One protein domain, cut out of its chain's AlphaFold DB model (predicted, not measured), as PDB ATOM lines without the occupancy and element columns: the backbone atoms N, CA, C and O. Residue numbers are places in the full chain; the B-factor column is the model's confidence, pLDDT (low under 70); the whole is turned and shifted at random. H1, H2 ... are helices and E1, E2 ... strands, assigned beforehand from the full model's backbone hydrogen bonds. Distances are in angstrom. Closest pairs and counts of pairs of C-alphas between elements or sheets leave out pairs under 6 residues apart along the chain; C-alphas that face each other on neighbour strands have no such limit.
ATOM      1  N   TYR A   2     172.035 139.341 168.356       63.00
ATOM      2  CA  TYR A   2     171.121 140.486 168.344       63.00
ATOM      3  C   TYR A   2     169.709 139.915 168.207       63.00
ATOM      4  O   TYR A   2     169.421 139.262 167.209       63.00
ATOM      5  N   ILE A   3     168.894 140.030 169.253       69.62
ATOM      6  CA  ILE A   3     167.499 139.584 169.213       69.62
ATOM      7  C   ILE A   3     166.701 140.726 168.598       69.62
ATOM      8  O   ILE A   3     166.626 141.805 169.185       69.62
ATOM      9  N   ASP A   4     166.123 140.490 167.424       80.50
ATOM     10  CA  ASP A   4     165.189 141.427 166.815       80.50
ATOM     11  C   ASP A   4     163.852 141.367 167.569       80.50
ATOM     12  O   ASP A   4     163.047 140.450 167.403       80.50
ATOM     13  N   ILE A   5     163.648 142.334 168.464       83.38
ATOM     14  CA  ILE A   5     162.461 142.412 169.320       83.38
ATOM     15  C   ILE A   5     161.192 142.598 168.477       83.38
ATOM     16  O   ILE A   5     160.148 142.062 168.843       83.38
ATOM     17  N   LEU A   6     161.266 143.308 167.345       82.12
ATOM     18  CA  LEU A   6     160.105 143.529 166.480       82.12
ATOM     19  C   LEU A   6     159.659 142.212 165.844       82.12
ATOM     20  O   LEU A   6     158.486 141.855 165.947       82.12
ATOM     21  N   TRP A   7     160.604 141.440 165.305       84.50
ATOM     22  CA  TRP A   7     160.305 140.128 164.736       84.50
ATOM     23  C   TRP A   7     159.741 139.149 165.776       84.50
ATOM     24  O   TRP A   7     158.780 138.430 165.504       84.50
ATOM     25  N   VAL A   8     160.291 139.143 166.996       86.75
ATOM     26  CA  VAL A   8     159.784 138.285 168.083       86.75
ATOM     27  C   VAL A   8     158.340 138.643 168.444       86.75
ATOM     28  O   VAL A   8     157.526 137.742 168.650       86.75
ATOM     29  N   MET A   9     157.996 139.934 168.489       87.00
ATOM     30  CA  MET A   9     156.630 140.386 168.772       87.00
ATOM     31  C   MET A   9     155.655 140.038 167.639       87.00
ATOM     32  O   MET A   9     154.539 139.586 167.906       87.00
ATOM     33  N   GLU A  10     156.076 140.194 166.383       87.38
ATOM     34  CA  GLU A  10     155.288 139.794 165.212       87.38
ATOM     35  C   GLU A  10     155.043 138.281 165.198       87.38
ATOM     36  O   GLU A  10     153.898 137.835 165.077       87.38
ATOM     37  N   LEU A  11     156.093 137.479 165.401       88.50
ATOM     38  CA  LEU A  11     155.978 136.027 165.476       88.50
ATOM     39  C   LEU A  11     155.065 135.603 166.631       88.50
ATOM     40  O   LEU A  11     154.206 134.743 166.438       88.50
ATOM     41  N   PHE A  12     155.211 136.213 167.809       90.94
ATOM     42  CA  PHE A  12     154.356 135.936 168.961       90.94
ATOM     43  C   PHE A  12     152.878 136.149 168.624       90.94
ATOM     44  O   PHE A  12     152.057 135.269 168.882       90.94
ATOM     45  N   PHE A  13     152.539 137.277 167.994       90.38
ATOM     46  CA  PHE A  13     151.160 137.581 167.619       90.38
ATOM     47  C   PHE A  13     150.604 136.569 166.610       90.38
ATOM     48  O   PHE A  13     149.494 136.063 166.768       90.38
ATOM     49  N   VAL A  14     151.392 136.206 165.601       90.62
ATOM     50  CA  VAL A  14     150.977 135.243 164.576       90.62
ATOM     51  C   VAL A  14     150.818 133.832 165.157       90.62
ATOM     52  O   VAL A  14     149.858 133.131 164.822       90.62
ATOM     53  N   VAL A  15     151.723 133.402 166.038       92.19
ATOM     54  CA  VAL A  15     151.633 132.109 166.735       92.19
ATOM     55  C   VAL A  15     150.440 132.092 167.688       92.19
ATOM     56  O   VAL A  15     149.720 131.091 167.736       92.19
ATOM     57  N   PHE A  16     150.171 133.196 168.389       94.12
ATOM     58  CA  PHE A  16     148.990 133.350 169.233       94.12
ATOM     59  C   PHE A  16     147.701 133.218 168.415       94.12
ATOM     60  O   PHE A  16     146.856 132.389 168.747       94.12
ATOM     61  N   LEU A  17     147.572 133.948 167.300       93.25
ATOM     62  CA  LEU A  17     146.401 133.853 166.421       93.25
ATOM     63  C   LEU A  17     146.249 132.460 165.798       93.25
ATOM     64  O   LEU A  17     145.131 131.963 165.681       93.25
ATOM     65  N   THR A  18     147.356 131.807 165.441       91.50
ATOM     66  CA  THR A  18     147.355 130.429 164.919       91.50
ATOM     67  C   THR A  18     146.906 129.426 165.988       91.50
ATOM     68  O   THR A  18     146.103 128.536 165.715       91.50
ATOM     69  N   SER A  19     147.356 129.597 167.230       91.50
ATOM     70  CA  SER A  19     146.961 128.742 168.355       91.50
ATOM     71  C   SER A  19     145.495 128.959 168.732       91.50
ATOM     72  O   SER A  19     144.754 127.990 168.888       91.50
ATOM     73  N   PHE A  20     145.049 130.218 168.793       92.31
ATOM     74  CA  PHE A  20     143.642 130.584 168.967       92.31
ATOM     75  C   PHE A  20     142.778 129.964 167.868       92.31
ATOM     76  O   PHE A  20     141.735 129.380 168.146       92.31
ATOM     77  N   SER A  21     143.249 130.031 166.625       89.88
ATOM     78  CA  SER A  21     142.570 129.463 165.472       89.88
ATOM     79  C   SER A  21     142.371 127.945 165.587       89.88
ATOM     80  O   SER A  21     141.273 127.408 165.386       89.88
ATOM     81  N   LEU A  22     143.444 127.243 165.953       90.19
ATOM     82  CA  LEU A  22     143.427 125.804 166.163       90.19
ATOM     83  C   LEU A  22     142.484 125.428 167.313       90.19
ATOM     84  O   LEU A  22     141.679 124.508 167.169       90.19
ATOM     85  N   TYR A  23     142.543 126.173 168.418       90.38
ATOM     86  CA  TYR A  23     141.704 125.957 169.591       90.38
ATOM     87  C   TYR A  23     140.220 126.212 169.299       90.38
ATOM     88  O   TYR A  23     139.379 125.374 169.613       90.38
ATOM     89  N   ALA A  24     139.890 127.302 168.607       86.69
ATOM     90  CA  ALA A  24     138.528 127.591 168.175       86.69
ATOM     91  C   ALA A  24     137.989 126.501 167.233       86.69
ATOM     92  O   ALA A  24     136.855 126.063 167.389       86.69
ATOM     93  N   THR A  25     138.808 125.985 166.309       86.62
ATOM     94  CA  THR A  25     138.399 124.873 165.427       86.62
ATOM     95  C   THR A  25     138.242 123.548 166.183       86.62
ATOM     96  O   THR A  25     137.448 122.698 165.782       86.62
ATOM     97  N   TYR A  26     138.994 123.349 167.269       86.81
ATOM     98  CA  TYR A  26     138.851 122.190 168.150       86.81
ATOM     99  C   TYR A  26     137.557 122.257 168.973       86.81
ATOM    100  O   TYR A  26     136.830 121.268 169.038       86.81
ATOM    101  N   LEU A  27     137.243 123.427 169.538       84.12
ATOM    102  CA  LEU A  27     136.020 123.663 170.312       84.12
ATOM    103  C   LEU A  27     134.751 123.747 169.458       84.12
ATOM    104  O   LEU A  27     133.657 123.543 169.978       84.12
ATOM    105  N   LEU A  28     134.878 124.032 168.159       80.19
ATOM    106  CA  LEU A  28     133.761 124.150 167.220       80.19
ATOM    107  C   LEU A  28     133.741 122.987 166.210       80.19
ATOM    108  O   LEU A  28     133.881 123.213 165.003       80.19
ATOM    109  N   PRO A  29     133.549 121.723 166.642       82.44
ATOM    110  CA  PRO A  29     133.306 120.644 165.700       82.44
ATOM    111  C   PRO A  29     131.972 120.870 164.973       82.44
ATOM    112  O   PRO A  29     131.038 121.478 165.499       82.44
ATOM    113  N   LEU A  30     131.843 120.312 163.765       77.56
ATOM    114  CA  LEU A  30     130.620 120.398 162.950       77.56
ATOM    115  C   LEU A  30     129.342 120.014 163.717       77.56
ATOM    116  O   LEU A  30     128.292 120.612 163.512       77.56
ATOM    117  N   GLN A  31     129.441 119.028 164.608       82.38
ATOM    118  CA  GLN A  31     128.331 118.566 165.447       82.38
ATOM    119  C   GLN A  31     127.883 119.626 166.460       82.38
ATOM    120  O   GLN A  31     126.699 119.731 166.754       82.38
ATOM    121  N   TYR A  32     128.817 120.428 166.965       84.06
ATOM    122  CA  TYR A  32     128.508 121.507 167.893       84.06
ATOM    123  C   TYR A  32     127.833 122.681 167.176       84.06
ATOM    124  O   TYR A  32     126.873 123.243 167.688       84.06
ATOM    125  N   CYS A  33     128.249 122.992 165.942       82.06
ATOM    126  CA  CYS A  33     127.563 123.986 165.107       82.06
ATOM    127  C   CYS A  33     126.111 123.570 164.792       82.06
ATOM    128  O   CYS A  33     125.212 124.406 164.806       82.06
ATOM    129  N   ASP A  34     125.884 122.273 164.547       82.19
ATOM    130  CA  ASP A  34     124.552 121.679 164.360       82.19
ATOM    131  C   ASP A  34     123.684 121.830 165.620       82.19
ATOM    132  O   ASP A  34     122.533 122.252 165.544       82.19
ATOM    133  N   LEU A  35     124.259 121.533 166.789       84.50
ATOM    134  CA  LEU A  35     123.587 121.669 168.079       84.50
ATOM    135  C   LEU A  35     123.207 123.125 168.369       84.50
ATOM    136  O   LEU A  35     122.053 123.396 168.690       84.50
ATOM    137  N   LEU A  36     124.144 124.063 168.193       85.19
ATOM    138  CA  LEU A  36     123.897 125.495 168.375       85.19
ATOM    139  C   LEU A  36     122.734 125.976 167.506       85.19
ATOM    140  O   LEU A  36     121.860 126.695 167.990       85.19
ATOM    141  N   HIS A  37     122.696 125.544 166.244       85.31
ATOM    142  CA  HIS A  37     121.617 125.904 165.338       85.31
ATOM    143  C   HIS A  37     120.260 125.358 165.784       85.31
ATOM    144  O   HIS A  37     119.279 126.095 165.778       85.31
ATOM    145  N   ARG A  38     120.195 124.104 166.247       82.56
ATOM    146  CA  ARG A  38     118.954 123.532 166.795       82.56
ATOM    147  C   ARG A  38     118.493 124.267 168.046       82.56
ATOM    148  O   ARG A  38     117.320 124.612 168.144       82.56
ATOM    149  N   CYS A  39     119.406 124.557 168.971       84.50
ATOM    150  CA  CYS A  39     119.098 125.348 170.158       84.50
ATOM    151  C   CYS A  39     118.544 126.724 169.769       84.50
ATOM    152  O   CYS A  39     117.542 127.156 170.329       84.50
ATOM    153  N   ALA A  40     119.133 127.386 168.770       84.06
ATOM    154  CA  ALA A  40     118.627 128.659 168.264       84.06
ATOM    155  C   ALA A  40     117.256 128.523 167.580       84.06
ATOM    156  O   ALA A  40     116.398 129.382 167.770       84.06
ATOM    157  N   ALA A  41     117.023 127.444 166.831       80.56
ATOM    158  CA  ALA A  41     115.745 127.174 166.175       80.56
ATOM    159  C   ALA A  41     114.603 126.935 167.177       80.56
ATOM    160  O   ALA A  41     113.488 127.401 166.943       80.56
ATOM    161  N   HIS A  42     114.886 126.262 168.298       80.12
ATOM    162  CA  HIS A  42     113.939 126.080 169.405       80.12
ATOM    163  C   HIS A  42     113.770 127.345 170.259       80.12
ATOM    164  O   HIS A  42     112.677 127.612 170.755       80.12
ATOM    165  N   LEU A  43     114.833 128.136 170.431       82.56
ATOM    166  CA  LEU A  43     114.773 129.384 171.189       82.56
ATOM    167  C   LEU A  43     113.906 130.429 170.470       82.56
ATOM    168  O   LEU A  43     113.042 131.037 171.094       82.56
ATOM    169  N   GLY A  44     114.097 130.619 169.161       80.31
ATOM    170  CA  GLY A  44     113.434 131.687 168.409       80.31
ATOM    171  C   GLY A  44     113.913 133.089 168.813       80.31
ATOM    172  O   GLY A  44     114.846 133.248 169.605       80.31
ATOM    173  N   LYS A  45     113.283 134.135 168.266       83.94
ATOM    174  CA  LYS A  45     113.527 135.524 168.691       83.94
ATOM    175  C   LYS A  45     112.232 136.316 168.834       83.94
ATOM    176  O   LYS A  45     111.226 136.009 168.199       83.94
ATOM    177  N   TRP A  46     112.318 137.401 169.597       83.00
ATOM    178  CA  TRP A  46     111.289 138.429 169.679       83.00
ATOM    179  C   TRP A  46     111.748 139.699 168.971       83.00
ATOM    180  O   TRP A  46     112.841 140.205 169.229       83.00
ATOM    181  N   GLU A  47     110.908 140.225 168.089       81.75
ATOM    182  CA  GLU A  47     111.126 141.502 167.419       81.75
ATOM    183  C   GLU A  47     110.242 142.573 168.051       81.75
ATOM    184  O   GLU A  47     109.033 142.392 168.188       81.75
ATOM    185  N   ARG A  48     110.844 143.687 168.471       80.31
ATOM    186  CA  ARG A  48     110.092 144.800 169.050       80.31
ATOM    187  C   ARG A  48     109.287 145.488 167.950       80.31
ATOM    188  O   ARG A  48     109.842 145.864 166.922       80.31
ATOM    189  N   LEU A  49     107.993 145.677 168.183       78.62
ATOM    190  CA  LEU A  49     107.131 146.441 167.290       78.62
ATOM    191  C   LEU A  49     107.173 147.923 167.675       78.62
ATOM    192  O   LEU A  49     106.840 148.301 168.801       78.62
ATOM    193  N   ASP A  50     107.579 148.766 166.729       76.94
ATOM    194  CA  ASP A  50     107.537 150.217 166.878       76.94
ATOM    195  C   ASP A  50     106.108 150.767 166.737       76.94
ATOM    196  O   ASP A  50     105.217 150.154 166.145       76.94
ATOM    197  N   ARG A  51     105.869 151.983 167.248       58.50
ATOM    198  CA  ARG A  51     104.537 152.628 167.213       58.50
ATOM    199  C   ARG A  51     103.937 152.732 165.802       58.50
ATOM    200  O   ARG A  51     102.719 152.734 165.664       58.50
ATOM    201  N   LEU A  52     104.779 152.781 164.769       52.53
ATOM    202  CA  LEU A  52     104.364 152.854 163.365       52.53
ATOM    203  C   LEU A  52     103.867 151.505 162.815       52.53
ATOM    204  O   LEU A  52     102.897 151.481 162.058       52.53
ATOM    205  N   THR A  53     104.461 150.375 163.218       58.69
ATOM    206  CA  THR A  53     103.998 149.039 162.797       58.69
ATOM    207  C   THR A  53     102.725 148.623 163.526       58.69
ATOM    208  O   THR A  53     101.862 147.983 162.931       58.69
ATOM    209  N   ILE A  54     102.545 149.066 164.774       58.47
ATOM    210  CA  ILE A  54     101.299 148.879 165.535       58.47
ATOM    211  C   ILE A  54     100.119 149.590 164.843       58.47
ATOM    212  O   ILE A  54      99.037 149.016 164.729       58.47
ATOM    213  N   ALA A  55     100.339 150.799 164.310       49.78
ATOM    214  CA  ALA A  55      99.328 151.528 163.542       49.78
ATOM    215  C   ALA A  55      98.954 150.807 162.231       49.78
ATOM    216  O   ALA A  55      97.772 150.707 161.897       49.78
ATOM    217  N   ALA A  56      99.938 150.230 161.529       53.88
ATOM    218  CA  ALA A  56      99.712 149.455 160.306       53.88
ATOM    219  C   ALA A  56      98.933 148.146 160.551       53.88
ATOM    220  O   ALA A  56      98.082 147.779 159.743       53.88
ATOM    221  N   LEU A 125     104.905 127.179 174.381       72.06
ATOM    222  CA  LEU A 125     105.585 127.747 173.209       72.06
ATOM    223  C   LEU A 125     104.663 128.666 172.383       72.06
ATOM    224  O   LEU A 125     103.551 128.283 172.017       72.06
ATOM    225  N   TYR A 126     105.151 129.864 172.048       76.25
ATOM    226  CA  TYR A 126     104.404 130.843 171.255       76.25
ATOM    227  C   TYR A 126     104.579 130.568 169.757       76.25
ATOM    228  O   TYR A 126     105.702 130.524 169.264       76.25
ATOM    229  N   ALA A 127     103.481 130.404 169.016       70.12
ATOM    230  CA  ALA A 127     103.532 130.154 167.573       70.12
ATOM    231  C   ALA A 127     104.176 131.322 166.795       70.12
ATOM    232  O   ALA A 127     104.151 132.476 167.242       70.12
ATOM    233  N   ASP A 128     104.727 131.023 165.616       72.75
ATOM    234  CA  ASP A 128     105.346 132.025 164.741       72.75
ATOM    235  C   ASP A 128     104.371 133.166 164.400       72.75
ATOM    236  O   ASP A 128     103.190 132.947 164.129       72.75
ATOM    237  N   GLY A 129     104.855 134.407 164.453       72.31
ATOM    238  CA  GLY A 129     104.056 135.603 164.189       72.31
ATOM    239  C   GLY A 129     103.112 136.046 165.312       72.31
ATOM    240  O   GLY A 129     102.478 137.094 165.165       72.31
ATOM    241  N   SER A 130     103.029 135.320 166.433       75.12
ATOM    242  CA  SER A 130     102.243 135.747 167.598       75.12
ATOM    243  C   SER A 130     102.787 137.046 168.206       75.12
ATOM    244  O   SER A 130     103.994 137.295 168.227       75.12
ATOM    245  N   VAL A 131     101.885 137.911 168.675       78.38
ATOM    246  CA  VAL A 131     102.235 139.216 169.244       78.38
ATOM    247  C   VAL A 131     101.881 139.224 170.723       78.38
ATOM    248  O   VAL A 131     100.714 139.063 171.076       78.38
ATOM    249  N   VAL A 132     102.882 139.445 171.573       79.75
ATOM    250  CA  VAL A 132     102.722 139.481 173.031       79.75
ATOM    251  C   VAL A 132     103.120 140.835 173.593       79.75
ATOM    252  O   VAL A 132     103.966 141.545 173.037       79.75
ATOM    253  N   ARG A 133     102.516 141.194 174.724       76.75
ATOM    254  CA  ARG A 133     102.910 142.373 175.497       76.75
ATOM    255  C   ARG A 133     103.819 141.949 176.648       76.75
ATOM    256  O   ARG A 133     103.425 141.116 177.454       76.75
ATOM    257  N   HIS A 134     105.002 142.551 176.744       76.75
ATOM    258  CA  HIS A 134     105.930 142.359 177.862       76.75
ATOM    259  C   HIS A 134     106.514 143.712 178.285       76.75
ATOM    260  O   HIS A 134     106.946 144.490 177.435       76.75
ATOM    261  N   GLN A 135     106.467 144.035 179.585       72.38
ATOM    262  CA  GLN A 135     106.970 145.302 180.155       72.38
ATOM    263  C   GLN A 135     106.487 146.572 179.413       72.38
ATOM    264  O   GLN A 135     107.244 147.509 179.161       72.38
ATOM    265  N   GLY A 136     105.210 146.602 179.010       66.25
ATOM    266  CA  GLY A 136     104.606 147.744 178.306       66.25
ATOM    267  C   GLY A 136     105.017 147.905 176.834       66.25
ATOM    268  O   GLY A 136     104.608 148.873 176.193       66.25
ATOM    269  N   GLN A 137     105.789 146.966 176.279       76.56
ATOM    270  CA  GLN A 137     106.198 146.935 174.873       76.56
ATOM    271  C   GLN A 137     105.575 145.732 174.156       76.56
ATOM    272  O   GLN A 137     105.266 144.709 174.769       76.56
ATOM    273  N   LEU A 138     105.356 145.876 172.849       79.50
ATOM    274  CA  LEU A 138     104.812 144.827 171.990       79.50
ATOM    275  C   LEU A 138     105.953 144.124 171.262       79.50
ATOM    276  O   LEU A 138     106.802 144.774 170.648       79.50
ATOM    277  N   TYR A 139     105.943 142.798 171.323       80.38
ATOM    278  CA  TYR A 139     106.931 141.943 170.688       80.38
ATOM    279  C   TYR A 139     106.245 140.942 169.765       80.38
ATOM    280  O   TYR A 139     105.204 140.387 170.109       80.38
ATOM    281  N   LYS A 140     106.844 140.697 168.601       82.50
ATOM    282  CA  LYS A 140     106.421 139.691 167.626       82.50
ATOM    283  C   LYS A 140     107.349 138.478 167.687       82.50
ATOM    284  O   LYS A 140     108.568 138.644 167.615       82.50
ATOM    285  N   ALA A 141     106.780 137.284 167.804       80.69
ATOM    286  CA  ALA A 141     107.501 136.021 167.748       80.69
ATOM    287  C   ALA A 141     107.995 135.772 166.318       80.69
ATOM    288  O   ALA A 141     107.224 135.894 165.365       80.69
ATOM    289  N   VAL A 142     109.274 135.429 166.171       75.94
ATOM    290  CA  VAL A 142     109.864 134.995 164.901       75.94
ATOM    291  C   VAL A 142     110.542 133.647 165.123       75.94
ATOM    292  O   VAL A 142     111.564 133.562 165.814       75.94
ATOM    293  N   ALA A 143     109.960 132.605 164.537       74.44
ATOM    294  CA  ALA A 143     110.504 131.253 164.513       74.44
ATOM    295  C   ALA A 143     111.147 130.936 163.150       74.44
ATOM    296  O   ALA A 143     110.931 131.627 162.155       74.44
ATOM    297  N   ILE A 144     111.987 129.901 163.114       66.62
ATOM    298  CA  ILE A 144     112.505 129.341 161.857       66.62
ATOM    299  C   ILE A 144     111.429 128.394 161.307       66.62
ATOM    300  O   ILE A 144     110.777 127.696 162.081       66.62
ATOM    301  N   ALA A 145     111.229 128.377 159.985       54.62
ATOM    302  CA  ALA A 145     110.304 127.439 159.349       54.62
ATOM    303  C   ALA A 145     110.623 125.997 159.797       54.62
ATOM    304  O   ALA A 145     111.790 125.615 159.806       54.62
ATOM    305  N   ASP A 146     109.587 125.243 160.177       54.69
ATOM    306  CA  ASP A 146     109.602 123.865 160.714       54.69
ATOM    307  C   ASP A 146     109.664 123.695 162.251       54.69
ATOM    308  O   ASP A 146     109.589 122.557 162.722       54.69
ATOM    309  N   THR A 147     109.714 124.761 163.068       60.72
ATOM    310  CA  THR A 147     109.601 124.637 164.542       60.72
ATOM    311  C   THR A 147     108.226 125.044 165.093       60.72
ATOM    312  O   THR A 147     107.571 125.951 164.588       60.72
ATOM    313  N   LEU A 148     107.768 124.346 166.146       56.00
ATOM    314  CA  LEU A 148     106.426 124.508 166.738       56.00
ATOM    315  C   LEU A 148     106.204 125.840 167.488       56.00
ATOM    316  O   LEU A 148     105.058 126.168 167.785       56.00
ATOM    317  N   GLY A 149     107.255 126.610 167.797       70.50
ATOM    318  CA  GLY A 149     107.119 127.917 168.447       70.50
ATOM    319  C   GLY A 149     108.416 128.494 169.030       70.50
ATOM    320  O   GLY A 149     109.474 127.875 168.957       70.50
ATOM    321  N   VAL A 150     108.311 129.698 169.599       78.94
ATOM    322  CA  VAL A 150     109.377 130.500 170.219       78.94
ATOM    323  C   VAL A 150     109.365 130.297 171.736       78.94
ATOM    324  O   VAL A 150     108.339 130.513 172.386       78.94
ATOM    325  N   ALA A 151     110.516 129.914 172.295       79.19
ATOM    326  CA  ALA A 151     110.736 129.745 173.735       79.19
ATOM    327  C   ALA A 151     111.480 130.927 174.389       79.19
ATOM    328  O   ALA A 151     111.607 130.982 175.610       79.19
ATOM    329  N   ALA A 152     112.004 131.865 173.593       79.94
ATOM    330  CA  ALA A 152     112.755 133.010 174.088       79.94
ATOM    331  C   ALA A 152     111.919 133.896 175.023       79.94
ATOM    332  O   ALA A 152     110.708 134.038 174.872       79.94
ATOM    333  N   GLU A 153     112.593 134.576 175.946       81.94
ATOM    334  CA  GLU A 153     112.000 135.664 176.725       81.94
ATOM    335  C   GLU A 153     112.014 136.988 175.927       81.94
ATOM    336  O   GLU A 153     113.071 137.386 175.415       81.94
ATOM    337  N   PRO A 154     110.873 137.690 175.797       79.25
ATOM    338  CA  PRO A 154     110.796 138.968 175.100       79.25
ATOM    339  C   PRO A 154     111.574 140.061 175.838       79.25
ATOM    340  O   PRO A 154     111.370 140.312 177.020       79.25
ATOM    341  N   GLY A 155     112.457 140.757 175.120       73.75
ATOM    342  CA  GLY A 155     113.282 141.839 175.675       73.75
ATOM    343  C   GLY A 155     114.639 141.398 176.238       73.75
ATOM    344  O   GLY A 155     115.468 142.259 176.525       73.75
ATOM    345  N   ASN A 156     114.920 140.093 176.316       81.81
ATOM    346  CA  ASN A 156     116.235 139.598 176.719       81.81
ATOM    347  C   ASN A 156     117.251 139.717 175.562       81.81
ATOM    348  O   ASN A 156     117.112 139.086 174.504       81.81
ATOM    349  N   SER A 157     118.296 140.533 175.753       77.69
ATOM    350  CA  SER A 157     119.313 140.771 174.725       77.69
ATOM    351  C   SER A 157     120.166 139.541 174.428       77.69
ATOM    352  O   SER A 157     120.614 139.386 173.291       77.69
ATOM    353  N   ASP A 158     120.369 138.652 175.396       79.81
ATOM    354  CA  ASP A 158     121.273 137.510 175.248       79.81
ATOM    355  C   ASP A 158     120.653 136.425 174.373       79.81
ATOM    356  O   ASP A 158     121.305 135.933 173.451       79.81
ATOM    357  N   HIS A 159     119.353 136.169 174.536       84.00
ATOM    358  CA  HIS A 159     118.599 135.289 173.640       84.00
ATOM    359  C   HIS A 159     118.616 135.801 172.196       84.00
ATOM    360  O   HIS A 159     118.839 135.034 171.258       84.00
ATOM    361  N   SER A 160     118.467 137.117 172.006       80.88
ATOM    362  CA  SER A 160     118.513 137.726 170.671       80.88
ATOM    363  C   SER A 160     119.905 137.637 170.024       80.88
ATOM    364  O   SER A 160     120.020 137.395 168.819       80.88
ATOM    365  N   ARG A 161     120.976 137.787 170.818       82.69
ATOM    366  CA  ARG A 161     122.368 137.669 170.358       82.69
ATOM    367  C   ARG A 161     122.703 136.231 169.993       82.69
ATOM    368  O   ARG A 161     123.270 136.009 168.924       82.69
ATOM    369  N   PHE A 162     122.316 135.282 170.841       84.69
ATOM    370  CA  PHE A 162     122.494 133.857 170.591       84.69
ATOM    371  C   PHE A 162     121.763 133.433 169.318       84.69
ATOM    372  O   PHE A 162     122.385 132.884 168.411       84.69
ATOM    373  N   TYR A 163     120.484 133.799 169.187       83.75
ATOM    374  CA  TYR A 163     119.707 133.525 167.982       83.75
ATOM    375  C   TYR A 163     120.359 134.135 166.737       83.75
ATOM    376  O   TYR A 163     120.475 133.479 165.709       83.75
ATOM    377  N   ARG A 164     120.870 135.369 166.802       82.25
ATOM    378  CA  ARG A 164     121.545 135.994 165.652       82.25
ATOM    379  C   ARG A 164     122.810 135.246 165.215       82.25
ATOM    380  O   ARG A 164     123.058 135.158 164.020       82.25
ATOM    381  N   ILE A 165     123.603 134.736 166.157       82.00
ATOM    382  CA  ILE A 165     124.863 134.035 165.859       82.00
ATOM    383  C   ILE A 165     124.601 132.599 165.385       82.00
ATOM    384  O   ILE A 165     125.258 132.133 164.458       82.00
ATOM    385  N   ALA A 166     123.642 131.909 166.001       82.62
ATOM    386  CA  ALA A 166     123.395 130.488 165.780       82.62
ATOM    387  C   ALA A 166     122.235 130.186 164.803       82.62
ATOM    388  O   ALA A 166     122.094 129.051 164.355       82.62
ATOM    389  N   SER A 167     121.434 131.182 164.404       79.38
ATOM    390  CA  SER A 167     120.339 130.997 163.427       79.38
ATOM    391  C   SER A 167     120.816 130.534 162.054       79.38
ATOM    392  O   SER A 167     120.091 129.795 161.400       79.38
ATOM    393  N   ASP A 168     122.023 130.909 161.623       82.19
ATOM    394  CA  ASP A 168     122.629 130.384 160.396       82.19
ATOM    395  C   ASP A 168     123.962 129.686 160.717       82.19
ATOM    396  O   ASP A 168     124.967 130.364 160.975       82.19
ATOM    397  N   PRO A 169     124.015 128.341 160.671       80.31
ATOM    398  CA  PRO A 169     125.221 127.591 161.008       80.31
ATOM    399  C   PRO A 169     126.353 127.839 160.000       80.31
ATOM    400  O   PRO A 169     127.526 127.633 160.317       80.31
ATOM    401  N   VAL A 170     126.031 128.318 158.791       85.06
ATOM    402  CA  VAL A 170     127.016 128.650 157.753       85.06
ATOM    403  C   VAL A 170     127.791 129.921 158.109       85.06
ATOM    404  O   VAL A 170     128.964 130.041 157.751       85.06
ATOM    405  N   THR A 171     127.171 130.861 158.824       84.31
ATOM    406  CA  THR A 171     127.789 132.147 159.171       84.31
ATOM    407  C   THR A 171     128.961 131.951 160.123       84.31
ATOM    408  O   THR A 171     130.043 132.474 159.870       84.31
ATOM    409  N   LEU A 172     128.795 131.139 161.170       85.06
ATOM    410  CA  LEU A 172     129.833 130.916 162.178       85.06
ATOM    411  C   LEU A 172     131.092 130.274 161.572       85.06
ATOM    412  O   LEU A 172     132.182 130.837 161.671       85.06
ATOM    413  N   ILE A 173     130.945 129.165 160.840       86.81
ATOM    414  CA  ILE A 173     132.083 128.539 160.146       86.81
ATOM    415  C   ILE A 173     132.644 129.436 159.029       86.81
ATOM    416  O   ILE A 173     133.846 129.430 158.766       86.81
ATOM    417  N   GLY A 174     131.792 130.248 158.394       88.06
ATOM    418  CA  GLY A 174     132.189 131.228 157.387       88.06
ATOM    419  C   GLY A 174     133.097 132.318 157.956       88.06
ATOM    420  O   GLY A 174     134.134 132.604 157.364       88.06
ATOM    421  N   THR A 175     132.763 132.878 159.121       88.88
ATOM    422  CA  THR A 175     133.608 133.879 159.798       88.88
ATOM    423  C   THR A 175     134.968 133.303 160.183       88.88
ATOM    424  O   THR A 175     135.990 133.947 159.950       88.88
ATOM    425  N   MET A 176     135.003 132.057 160.662       89.06
ATOM    426  CA  MET A 176     136.245 131.354 160.980       89.06
ATOM    427  C   MET A 176     137.115 131.108 159.738       89.06
ATOM    428  O   MET A 176     138.336 131.256 159.796       89.06
ATOM    429  N   ALA A 177     136.495 130.774 158.601       90.88
ATOM    430  CA  ALA A 177     137.194 130.612 157.329       90.88
ATOM    431  C   ALA A 177     137.760 131.944 156.807       90.88
ATOM    432  O   ALA A 177     138.905 131.986 156.365       90.88
ATOM    433  N   VAL A 178     137.003 133.045 156.902       93.00
ATOM    434  CA  VAL A 178     137.499 134.389 156.549       93.00
ATOM    435  C   VAL A 178     138.673 134.782 157.446       93.00
ATOM    436  O   VAL A 178     139.688 135.255 156.941       93.00
ATOM    437  N   PHE A 179     138.580 134.516 158.751       92.75
ATOM    438  CA  PHE A 179     139.678 134.741 159.690       92.75
ATOM    439  C   PHE A 179     140.945 133.958 159.302       92.75
ATOM    440  O   PHE A 179     142.026 134.543 159.292       92.75
ATOM    441  N   GLN A 180     140.827 132.687 158.881       92.00
ATOM    442  CA  GLN A 180     141.978 131.925 158.363       92.00
ATOM    443  C   GLN A 180     142.609 132.582 157.133       92.00
ATOM    444  O   GLN A 180     143.830 132.667 157.038       92.00
ATOM    445  N   VAL A 181     141.788 133.025 156.175       94.56
ATOM    446  CA  VAL A 181     142.280 133.653 154.938       94.56
ATOM    447  C   VAL A 181     143.044 134.935 155.258       94.56
ATOM    448  O   VAL A 181     144.130 135.146 154.722       94.56
ATOM    449  N   VAL A 182     142.515 135.760 156.166       94.38
ATOM    450  CA  VAL A 182     143.186 136.984 156.626       94.38
ATOM    451  C   VAL A 182     144.498 136.653 157.339       94.38
ATOM    452  O   VAL A 182     145.515 137.279 157.049       94.38
ATOM    453  N   LEU A 183     144.513 135.643 158.214       92.44
ATOM    454  CA  LEU A 183     145.723 135.220 158.921       92.44
ATOM    455  C   LEU A 183     146.817 134.747 157.951       92.44
ATOM    456  O   LEU A 183     147.966 135.162 158.078       92.44
ATOM    457  N   ILE A 184     146.460 133.942 156.945       93.38
ATOM    458  CA  ILE A 184     147.400 133.482 155.910       93.38
ATOM    459  C   ILE A 184     147.899 134.660 155.064       93.38
ATOM    460  O   ILE A 184     149.084 134.710 154.740       93.38
ATOM    461  N   ALA A 185     147.040 135.627 154.732       93.25
ATOM    462  CA  ALA A 185     147.446 136.822 153.994       93.25
ATOM    463  C   ALA A 185     148.459 137.669 154.786       93.25
ATOM    464  O   ALA A 185     149.462 138.100 154.220       93.25
ATOM    465  N   ILE A 186     148.247 137.845 156.097       90.88
ATOM    466  CA  ILE A 186     149.201 138.523 156.992       90.88
ATOM    467  C   ILE A 186     150.522 137.749 157.054       90.88
ATOM    468  O   ILE A 186     151.589 138.341 156.941       90.88
ATOM    469  N   GLN A 187     150.478 136.423 157.181       91.06
ATOM    470  CA  GLN A 187     151.686 135.591 157.198       91.06
ATOM    471  C   GLN A 187     152.461 135.643 155.882       91.06
ATOM    472  O   GLN A 187     153.688 135.671 155.890       91.06
ATOM    473  N   PHE A 188     151.757 135.679 154.751       92.12
ATOM    474  CA  PHE A 188     152.368 135.834 153.436       92.12
ATOM    475  C   PHE A 188     152.990 137.224 153.266       92.12
ATOM    476  O   PHE A 188     154.082 137.349 152.720       92.12
ATOM    477  N   TRP A 189     152.336 138.263 153.791       90.75
ATOM    478  CA  TRP A 189     152.889 139.613 153.842       90.75
ATOM    479  C   TRP A 189     154.182 139.671 154.668       90.75
ATOM    480  O   TRP A 189     155.191 140.190 154.194       90.75
ATOM    481  N   LEU A 190     154.189 139.060 155.857       86.94
ATOM    482  CA  LEU A 190     155.385 138.943 156.699       86.94
ATOM    483  C   LEU A 190     156.500 138.150 156.006       86.94
ATOM    484  O   LEU A 190     157.666 138.525 156.091       86.94
ATOM    485  N   LEU A 191     156.156 137.097 155.259       89.69
ATOM    486  CA  LEU A 191     157.126 136.305 154.502       89.69
ATOM    487  C   LEU A 191     157.860 137.141 153.441       89.69
ATOM    488  O   LEU A 191     159.058 136.954 153.258       89.69
ATOM    489  N   ILE A 192     157.168 138.072 152.773       89.19
ATOM    490  CA  ILE A 192     157.771 138.975 151.775       89.19
ATOM    491  C   ILE A 192     158.723 139.981 152.432       89.19
ATOM    492  O   ILE A 192     159.750 140.324 151.849       89.19
ATOM    493  N   LEU A 193     158.386 140.460 153.631       86.00
ATOM    494  CA  LEU A 193     159.193 141.444 154.358       86.00
ATOM    495  C   LEU A 193     160.452 140.842 154.994       86.00
ATOM    496  O   LEU A 193     161.374 141.581 155.336       86.00
ATOM    497  N   THR A 194     160.507 139.520 155.152       87.50
ATOM    498  CA  THR A 194     161.576 138.872 155.903       87.50
ATOM    499  C   THR A 194     162.705 138.381 154.999       87.50
ATOM    500  O   THR A 194     162.482 137.609 154.070       87.50
ATOM    501  N   THR A 195     163.944 138.774 155.303       82.56
ATOM    502  CA  THR A 195     165.136 138.402 154.519       82.56
ATOM    503  C   THR A 195     165.922 137.227 155.102       82.56
ATOM    504  O   THR A 195     166.690 136.583 154.387       82.56
ATOM    505  N   ASP A 196     165.736 136.923 156.389       88.12
ATOM    506  CA  ASP A 196     166.518 135.904 157.092       88.12
ATOM    507  C   ASP A 196     165.972 134.492 156.871       88.12
ATOM    508  O   ASP A 196     164.787 134.210 157.066       88.12
ATOM    509  N   TRP A 197     166.862 133.555 156.537       86.94
ATOM    510  CA  TRP A 197     166.477 132.188 156.168       86.94
ATOM    511  C   TRP A 197     165.773 131.426 157.302       86.94
ATOM    512  O   TRP A 197     164.841 130.662 157.058       86.94
ATOM    513  N   GLN A 198     166.177 131.661 158.555       87.31
ATOM    514  CA  GLN A 198     165.556 131.039 159.731       87.31
ATOM    515  C   GLN A 198     164.106 131.504 159.906       87.31
ATOM    516  O   GLN A 198     163.206 130.685 160.101       87.31
ATOM    517  N   HIS A 199     163.868 132.808 159.769       87.31
ATOM    518  CA  HIS A 199     162.537 133.386 159.877       87.31
ATOM    519  C   HIS A 199     161.628 132.924 158.727       87.31
ATOM    520  O   HIS A 199     160.483 132.529 158.965       87.31
ATOM    521  N   ILE A 200     162.160 132.859 157.500       89.94
ATOM    522  CA  ILE A 200     161.461 132.322 156.322       89.94
ATOM    523  C   ILE A 200     160.971 130.890 156.585       89.94
ATOM    524  O   ILE A 200     159.792 130.599 156.387       89.94
ATOM    525  N   VAL A 201     161.834 130.000 157.091       90.50
ATOM    526  CA  VAL A 201     161.457 128.604 157.385       90.50
ATOM    527  C   VAL A 201     160.333 128.530 158.426       90.50
ATOM    528  O   VAL A 201     159.373 127.781 158.235       90.50
ATOM    529  N   THR A 202     160.404 129.325 159.500       90.38
ATOM    530  CA  THR A 202     159.354 129.335 160.537       90.38
ATOM    531  C   THR A 202     158.002 129.825 160.012       90.38
ATOM    532  O   THR A 202     156.979 129.193 160.283       90.38
ATOM    533  N   LEU A 203     157.986 130.890 159.204       89.88
ATOM    534  CA  LEU A 203     156.761 131.422 158.606       89.88
ATOM    535  C   LEU A 203     156.149 130.439 157.604       89.88
ATOM    536  O   LEU A 203     154.939 130.229 157.626       89.88
ATOM    537  N   VAL A 204     156.961 129.771 156.777       92.56
ATOM    538  CA  VAL A 204     156.478 128.766 155.813       92.56
ATOM    539  C   VAL A 204     155.815 127.577 156.516       92.56
ATOM    540  O   VAL A 204     154.742 127.140 156.094       92.56
ATOM    541  N   LEU A 205     156.402 127.070 157.606       90.69
ATOM    542  CA  LEU A 205     155.801 125.984 158.391       90.69
ATOM    543  C   LEU A 205     154.460 126.400 159.011       90.69
ATOM    544  O   LEU A 205     153.507 125.618 159.019       90.69
ATOM    545  N   LEU A 206     154.367 127.641 159.493       90.56
ATOM    546  CA  LEU A 206     153.149 128.163 160.104       90.56
ATOM    547  C   LEU A 206     152.044 128.422 159.066       90.56
ATOM    548  O   LEU A 206     150.885 128.082 159.308       90.56
ATOM    549  N   ILE A 207     152.406 128.928 157.882       92.44
ATOM    550  CA  ILE A 207     151.502 129.053 156.728       92.44
ATOM    551  C   ILE A 207     150.972 127.676 156.325       92.44
ATOM    552  O   ILE A 207     149.774 127.526 156.091       92.44
ATOM    553  N   PHE A 208     151.831 126.653 156.278       92.06
ATOM    554  CA  PHE A 208     151.411 125.288 155.962       92.06
ATOM    555  C   PHE A 208     150.388 124.753 156.978       92.06
ATOM    556  O   PHE A 208     149.361 124.196 156.582       92.06
ATOM    557  N   ALA A 209     150.611 124.976 158.277       90.00
ATOM    558  CA  ALA A 209     149.663 124.592 159.323       90.00
ATOM    559  C   ALA A 209     148.304 125.306 159.174       90.00
ATOM    560  O   ALA A 209     147.256 124.653 159.192       90.00
ATOM    561  N   ASN A 210     148.310 126.623 158.944       91.19
ATOM    562  CA  ASN A 210     147.083 127.402 158.747       91.19
ATOM    563  C   ASN A 210     146.366 127.071 157.435       91.19
ATOM    564  O   ASN A 210     145.137 127.079 157.387       91.19
ATOM    565  N   TYR A 211     147.098 126.695 156.386       92.69
ATOM    566  CA  TYR A 211     146.513 126.217 155.137       92.69
ATOM    567  C   TYR A 211     145.735 124.909 155.333       92.69
ATOM    568  O   TYR A 211     144.616 124.774 154.836       92.69
ATOM    569  N   LEU A 212     146.279 123.954 156.098       90.94
ATOM    570  CA  LEU A 212     145.556 122.724 156.441       90.94
ATOM    571  C   LEU A 212     144.283 123.022 157.246       90.94
ATOM    572  O   LEU A 212     143.242 122.394 157.024       90.94
ATOM    573  N   LEU A 213     144.349 124.004 158.147       89.38
ATOM    574  CA  LEU A 213     143.202 124.447 158.932       89.38
ATOM    575  C   LEU A 213     142.135 125.132 158.064       89.38
ATOM    576  O   LEU A 213     140.943 124.849 158.211       89.38
ATOM    577  N   LEU A 214     142.548 125.958 157.098       92.38
ATOM    578  CA  LEU A 214     141.664 126.550 156.095       92.38
ATOM    579  C   LEU A 214     141.009 125.474 155.221       92.38
ATOM    580  O   LEU A 214     139.798 125.501 155.021       92.38
ATOM    581  N   ALA A 215     141.767 124.488 154.738       90.75
ATOM    582  CA  ALA A 215     141.220 123.397 153.931       90.75
ATOM    583  C   ALA A 215     140.161 122.595 154.707       90.75
ATOM    584  O   ALA A 215     139.105 122.249 154.166       90.75
ATOM    585  N   LYS A 216     140.412 122.339 155.998       89.62
ATOM    586  CA  LYS A 216     139.450 121.687 156.890       89.62
ATOM    587  C   LYS A 216     138.189 122.534 157.091       89.62
ATOM    588  O   LYS A 216     137.095 122.040 156.821       89.62
ATOM    589  N   THR A 217     138.332 123.789 157.513       88.50
ATOM    590  CA  THR A 217     137.197 124.696 157.778       88.50
ATOM    591  C   THR A 217     136.386 124.994 156.515       88.50
ATOM    592  O   THR A 217     135.159 125.022 156.565       88.50
ATOM    593  N   PHE A 218     137.033 125.117 155.353       89.00
ATOM    594  CA  PHE A 218     136.363 125.288 154.064       89.00
ATOM    595  C   PHE A 218     135.538 124.056 153.674       89.00
ATOM    596  O   PHE A 218     134.373 124.185 153.294       89.00
ATOM    597  N   LYS A 219     136.109 122.851 153.814       89.75
ATOM    598  CA  LYS A 219     135.376 121.594 153.604       89.75
ATOM    599  C   LYS A 219     134.147 121.532 154.512       89.75
ATOM    600  O   LYS A 219     133.059 121.196 154.052       89.75
ATOM    601  N   ASP A 220     134.320 121.870 155.785       86.94
ATOM    602  CA  ASP A 220     133.254 121.861 156.786       86.94
ATOM    603  C   ASP A 220     132.156 122.893 156.450       86.94
ATOM    604  O   ASP A 220     130.970 122.556 156.476       86.94
ATOM    605  N   ARG A 221     132.533 124.091 155.979       88.12
ATOM    606  CA  ARG A 221     131.613 125.124 155.468       88.12
ATOM    607  C   ARG A 221     130.789 124.653 154.269       88.12
ATOM    608  O   ARG A 221     129.598 124.944 154.196       88.12
ATOM    609  N   VAL A 222     131.398 123.947 153.314       88.00
ATOM    610  CA  VAL A 222     130.679 123.415 152.141       88.00
ATOM    611  C   VAL A 222     129.684 122.332 152.558       88.00
ATOM    612  O   VAL A 222     128.547 122.338 152.089       88.00
ATOM    613  N   ILE A 223     130.094 121.427 153.450       86.50
ATOM    614  CA  ILE A 223     129.236 120.340 153.936       86.50
ATOM    615  C   ILE A 223     128.008 120.909 154.652       86.50
ATOM    616  O   ILE A 223     126.887 120.547 154.300       86.50
ATOM    617  N   ILE A 224     128.198 121.818 155.612       84.50
ATOM    618  CA  ILE A 224     127.080 122.381 156.380       84.50
ATOM    619  C   ILE A 224     126.168 123.247 155.503       84.50
ATOM    620  O   ILE A 224     124.949 123.186 155.637       84.50
ATOM    621  N   GLY A 225     126.744 123.964 154.529       81.81
ATOM    622  CA  GLY A 225     125.985 124.713 153.531       81.81
ATOM    623  C   GLY A 225     125.049 123.823 152.714       81.81
ATOM    624  O   GLY A 225     123.892 124.179 152.537       81.81
ATOM    625  N   ARG A 226     125.504 122.639 152.283       81.25
ATOM    626  CA  ARG A 226     124.649 121.693 151.545       81.25
ATOM    627  C   ARG A 226     123.567 121.030 152.390       81.25
ATOM    628  O   ARG A 226     122.534 120.668 151.843       81.25
ATOM    629  N   ILE A 227     123.803 120.850 153.689       82.25
ATOM    630  CA  ILE A 227     122.816 120.250 154.598       82.25
ATOM    631  C   ILE A 227     121.668 121.230 154.854       82.25
ATOM    632  O   ILE A 227     120.508 120.856 154.727       82.25
ATOM    633  N   TYR A 228     121.996 122.478 155.192       77.06
ATOM    634  CA  TYR A 228     121.010 123.470 155.629       77.06
ATOM    635  C   TYR A 228     120.417 124.308 154.492       77.06
ATOM    636  O   TYR A 228     119.312 124.828 154.620       77.06
ATOM    637  N   LYS A 229     121.128 124.445 153.368       77.31
ATOM    638  CA  LYS A 229     120.665 125.141 152.159       77.31
ATOM    639  C   LYS A 229     120.931 124.246 150.937       77.31
ATOM    640  O   LYS A 229     121.863 124.520 150.175       77.31
ATOM    641  N   PRO A 230     120.175 123.140 150.771       75.88
ATOM    642  CA  PRO A 230     120.391 122.201 149.673       75.88
ATOM    643  C   PRO A 230     120.199 122.889 148.316       75.88
ATOM    644  O   PRO A 230     119.289 123.701 148.138       75.88
ATOM    645  N   SER A 231     121.061 122.559 147.350       75.12
ATOM    646  CA  SER A 231     120.927 123.053 145.977       75.12
ATOM    647  C   SER A 231     119.612 122.544 145.363       75.12
ATOM    648  O   SER A 231     119.196 121.422 145.675       75.12
ATOM    649  N   PRO A 232     118.953 123.293 144.458       74.88
ATOM    650  CA  PRO A 232     117.776 122.797 143.737       74.88
ATOM    651  C   PRO A 232     118.022 121.456 143.024       74.88
ATOM    652  O   PRO A 232     117.122 120.619 142.961       74.88
ATOM    653  N   GLU A 233     119.245 121.215 142.548       78.38
ATOM    654  CA  GLU A 233     119.661 119.941 141.943       78.38
ATOM    655  C   GLU A 233     119.683 118.791 142.962       78.38
ATOM    656  O   GLU A 233     119.197 117.693 142.683       78.38
ATOM    657  N   ASP A 234     120.183 119.050 144.176       74.19
ATOM    658  CA  ASP A 234     120.235 118.064 145.259       74.19
ATOM    659  C   ASP A 234     118.813 117.672 145.697       74.19
ATOM    660  O   ASP A 234     118.531 116.497 145.929       74.19
ATOM    661  N   LEU A 235     117.884 118.636 145.743       77.38
ATOM    662  CA  LEU A 235     116.471 118.383 146.048       77.38
ATOM    663  C   LEU A 235     115.795 117.502 144.989       77.38
ATOM    664  O   LEU A 235     115.012 116.615 145.336       77.38
ATOM    665  N   GLN A 236     116.090 117.722 143.706       79.56
ATOM    666  CA  GLN A 236     115.584 116.869 142.627       79.56
ATOM    667  C   GLN A 236     116.133 115.445 142.741       79.56
ATOM    668  O   GLN A 236     115.362 114.489 142.642       79.56
ATOM    669  N   LEU A 237     117.429 115.299 143.025       80.81
ATOM    670  CA  LEU A 237     118.059 113.999 143.227       80.81
ATOM    671  C   LEU A 237     117.457 113.259 144.430       80.81
ATOM    672  O   LEU A 237     117.154 112.074 144.325       80.81
ATOM    673  N   ILE A 238     117.236 113.945 145.556       76.88
ATOM    674  CA  ILE A 238     116.606 113.355 146.748       76.88
ATOM    675  C   ILE A 238     115.195 112.863 146.420       76.88
ATOM    676  O   ILE A 238     114.857 111.738 146.777       76.88
ATOM    677  N   ARG A 239     114.393 113.649 145.690       76.69
ATOM    678  CA  ARG A 239     113.046 113.231 145.263       76.69
ATOM    679  C   ARG A 239     113.088 112.020 144.337       76.69
ATOM    680  O   ARG A 239     112.327 111.082 144.548       76.69
ATOM    681  N   GLN A 240     113.995 112.003 143.362       81.38
ATOM    682  CA  GLN A 240     114.174 110.863 142.458       81.38
ATOM    683  C   GLN A 240     114.613 109.606 143.209       81.38
ATOM    684  O   GLN A 240     114.055 108.533 142.994       81.38
ATOM    685  N   LEU A 241     115.571 109.735 144.129       73.12
ATOM    686  CA  LEU A 241     116.011 108.635 144.978       73.12
ATOM    687  C   LEU A 241     114.870 108.144 145.868       73.12
ATOM    688  O   LEU A 241     114.646 106.945 145.953       73.12
ATOM    689  N   GLN A 242     114.109 109.042 146.492       69.69
ATOM    690  CA  GLN A 242     112.971 108.684 147.334       69.69
ATOM    691  C   GLN A 242     111.869 107.981 146.531       69.69
ATOM    692  O   GLN A 242     111.309 106.990 147.002       69.69
ATOM    693  N   GLN A 243     111.602 108.427 145.303       71.81
ATOM    694  CA  GLN A 243     110.662 107.784 144.387       71.81
ATOM    695  C   GLN A 243     111.161 106.400 143.945       71.81
ATOM    696  O   GLN A 243     110.402 105.437 143.997       71.81
ATOM    697  N   TYR A 244     112.450 106.270 143.623       72.00
ATOM    698  CA  TYR A 244     113.097 105.002 143.276       72.00
ATOM    699  C   TYR A 244     113.124 104.001 144.447       72.00
ATOM    700  O   TYR A 244     112.838 102.814 144.285       72.00
ATOM    701  N   PHE A 245     113.410 104.464 145.668       56.78
ATOM    702  CA  PHE A 245     113.339 103.633 146.874       56.78
ATOM    703  C   PHE A 245     111.900 103.237 147.218       56.78
ATOM    704  O   PHE A 245     111.683 102.146 147.748       56.78
ATOM    705  N   SER A 246     110.922 104.092 146.906       56.53
ATOM    706  CA  SER A 246     109.500 103.783 147.084       56.53
ATOM    707  C   SER A 246     109.029 102.731 146.078       56.53
ATOM    708  O   SER A 246     108.346 101.792 146.481       56.53
ATOM    709  N   SER A 247     109.466 102.804 144.814       56.66
ATOM    710  CA  SER A 247     109.156 101.779 143.807       56.66
ATOM    711  C   SER A 247     109.834 100.436 144.098       56.66
ATOM    712  O   SER A 247     109.221  99.393 143.900       56.66
ATOM    713  N   MET A 248     111.060 100.422 144.640       53.06
ATOM    714  CA  MET A 248     111.738  99.170 145.029       53.06
ATOM    715  C   MET A 248     111.113  98.465 146.245       53.06
ATOM    716  O   MET A 248     111.355  97.278 146.451       53.06
ATOM    717  N   LYS A 249     110.322  99.163 147.069       55.53
ATOM    718  CA  LYS A 249     109.630  98.567 148.228       55.53
ATOM    719  C   LYS A 249     108.256  97.980 147.888       55.53
ATOM    720  O   LYS A 249     107.563  97.509 148.791       55.53
ATOM    721  N   GLN A 250     107.837  98.005 146.624       62.34
ATOM    722  CA  GLN A 250     106.536  97.478 146.237       62.34
ATOM    723  C   GLN A 250     106.579  95.946 146.180       62.34
ATOM    724  O   GLN A 250     107.188  95.343 145.303       62.34
ATOM    725  N   TYR A 251     105.945  95.307 147.162       72.25
ATOM    726  CA  TYR A 251     105.817  93.854 147.210       72.25
ATOM    727  C   TYR A 251     104.861  93.372 146.116       72.25
ATOM    728  O   TYR A 251     103.717  93.824 146.054       72.25
TER     729      TYR A 251
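AT A GLANCE: This is residues 2 to 56 and 125 to 251 of the 796 residues of the protein "Protection of telomeres protein 1" of Onchocerca ochengi (UniProt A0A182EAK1). A long helical hairpin, H5 and H6, with H1 packed along part of it, makes a slim three-helix bundle; at one end sits a small head, where H2, H4 and a three-stranded sheet gather. From that same end residues 235 to 251, of which 235 to 248 belong to H7, stick out as a free arm. The printed part has 182 residues, mostly helix, with seven named helices and three named strands in the order H1 H2 E1 H3 E2 E3 H4 H5 H6 H7; the sheet runs E1 E3 E2, antiparallel throughout. It is only just loose, close to extended, with a radius of gyration of the C-alphas of 23.8 A, and its flat outline spans 70 by 62 by 27 A.

IN THESE COORDINATES: H1, residues 5 to 27, begins at C-alpha 5 (162.461, 142.412, 169.320) and is 32.4 A long. H2, residues 30 to 43, is 20.0 A long. E1 is residues 45 to 48, H3 residues 51 to 56, E2 residues 131 to 134 and E3 residues 137 to 142. H4 is residues 157 to 166. H5, residues 169 to 193, is 37.3 A long, and H6, residues 197 to 228, 46.3 A. H7, residues 232 to 248, is 24.4 A long and ends at C-alpha 248 (111.738, 99.170, 145.029).

HOW THE PARTS SIT: H1, H5 and H6 form an up and down bundle, each running against the one before it. H5, the hub, touches H6 in a helical hairpin, closest at C-alphas 173 and 221, 5.8 A, at a shallow tilt of 18 degrees. With residues 14 to 21 alone H1 touches H5, the C-alphas of Val 14 and Gln 187 closest at 7.4 A. H2 touches H4 at a steep tilt of 43 degrees, the C-alphas of His 37 and Ala 166 closest at 4.9 A. H4 and H5 only just touch, only at the corner, with 3 pairs of C-alphas within 8 A, the closest Ile 165 and Leu 172, 6.9 A. H4 only grazes the sheet, with residues 157 to 164. E1 and E3 are antiparallel, with N 47 and O 140 2.9 A apart; in the hairpin E2 and E3, N 132 and O 139 are 2.9 A apart. H3 and H7 touch no helix. Every O i to N i+4 pair is within hydrogen-bond range in H1, H2, H3, H4, H6 and H7; in H5, 20 of 21.

THE WHOLE: The C-alphas farthest apart, of Tyr 2 and Tyr 251, are 83.0 A apart. Residues 57 to 124 are not printed; C-alphas 56 and 125 are 25.9 A apart across this cut. The link from E3 to H4 is long, 14 residues. Mean pLDDT of the printed part is 81.1; residues under 70 include 51 to 56, 144 to 148 and 245 to 250.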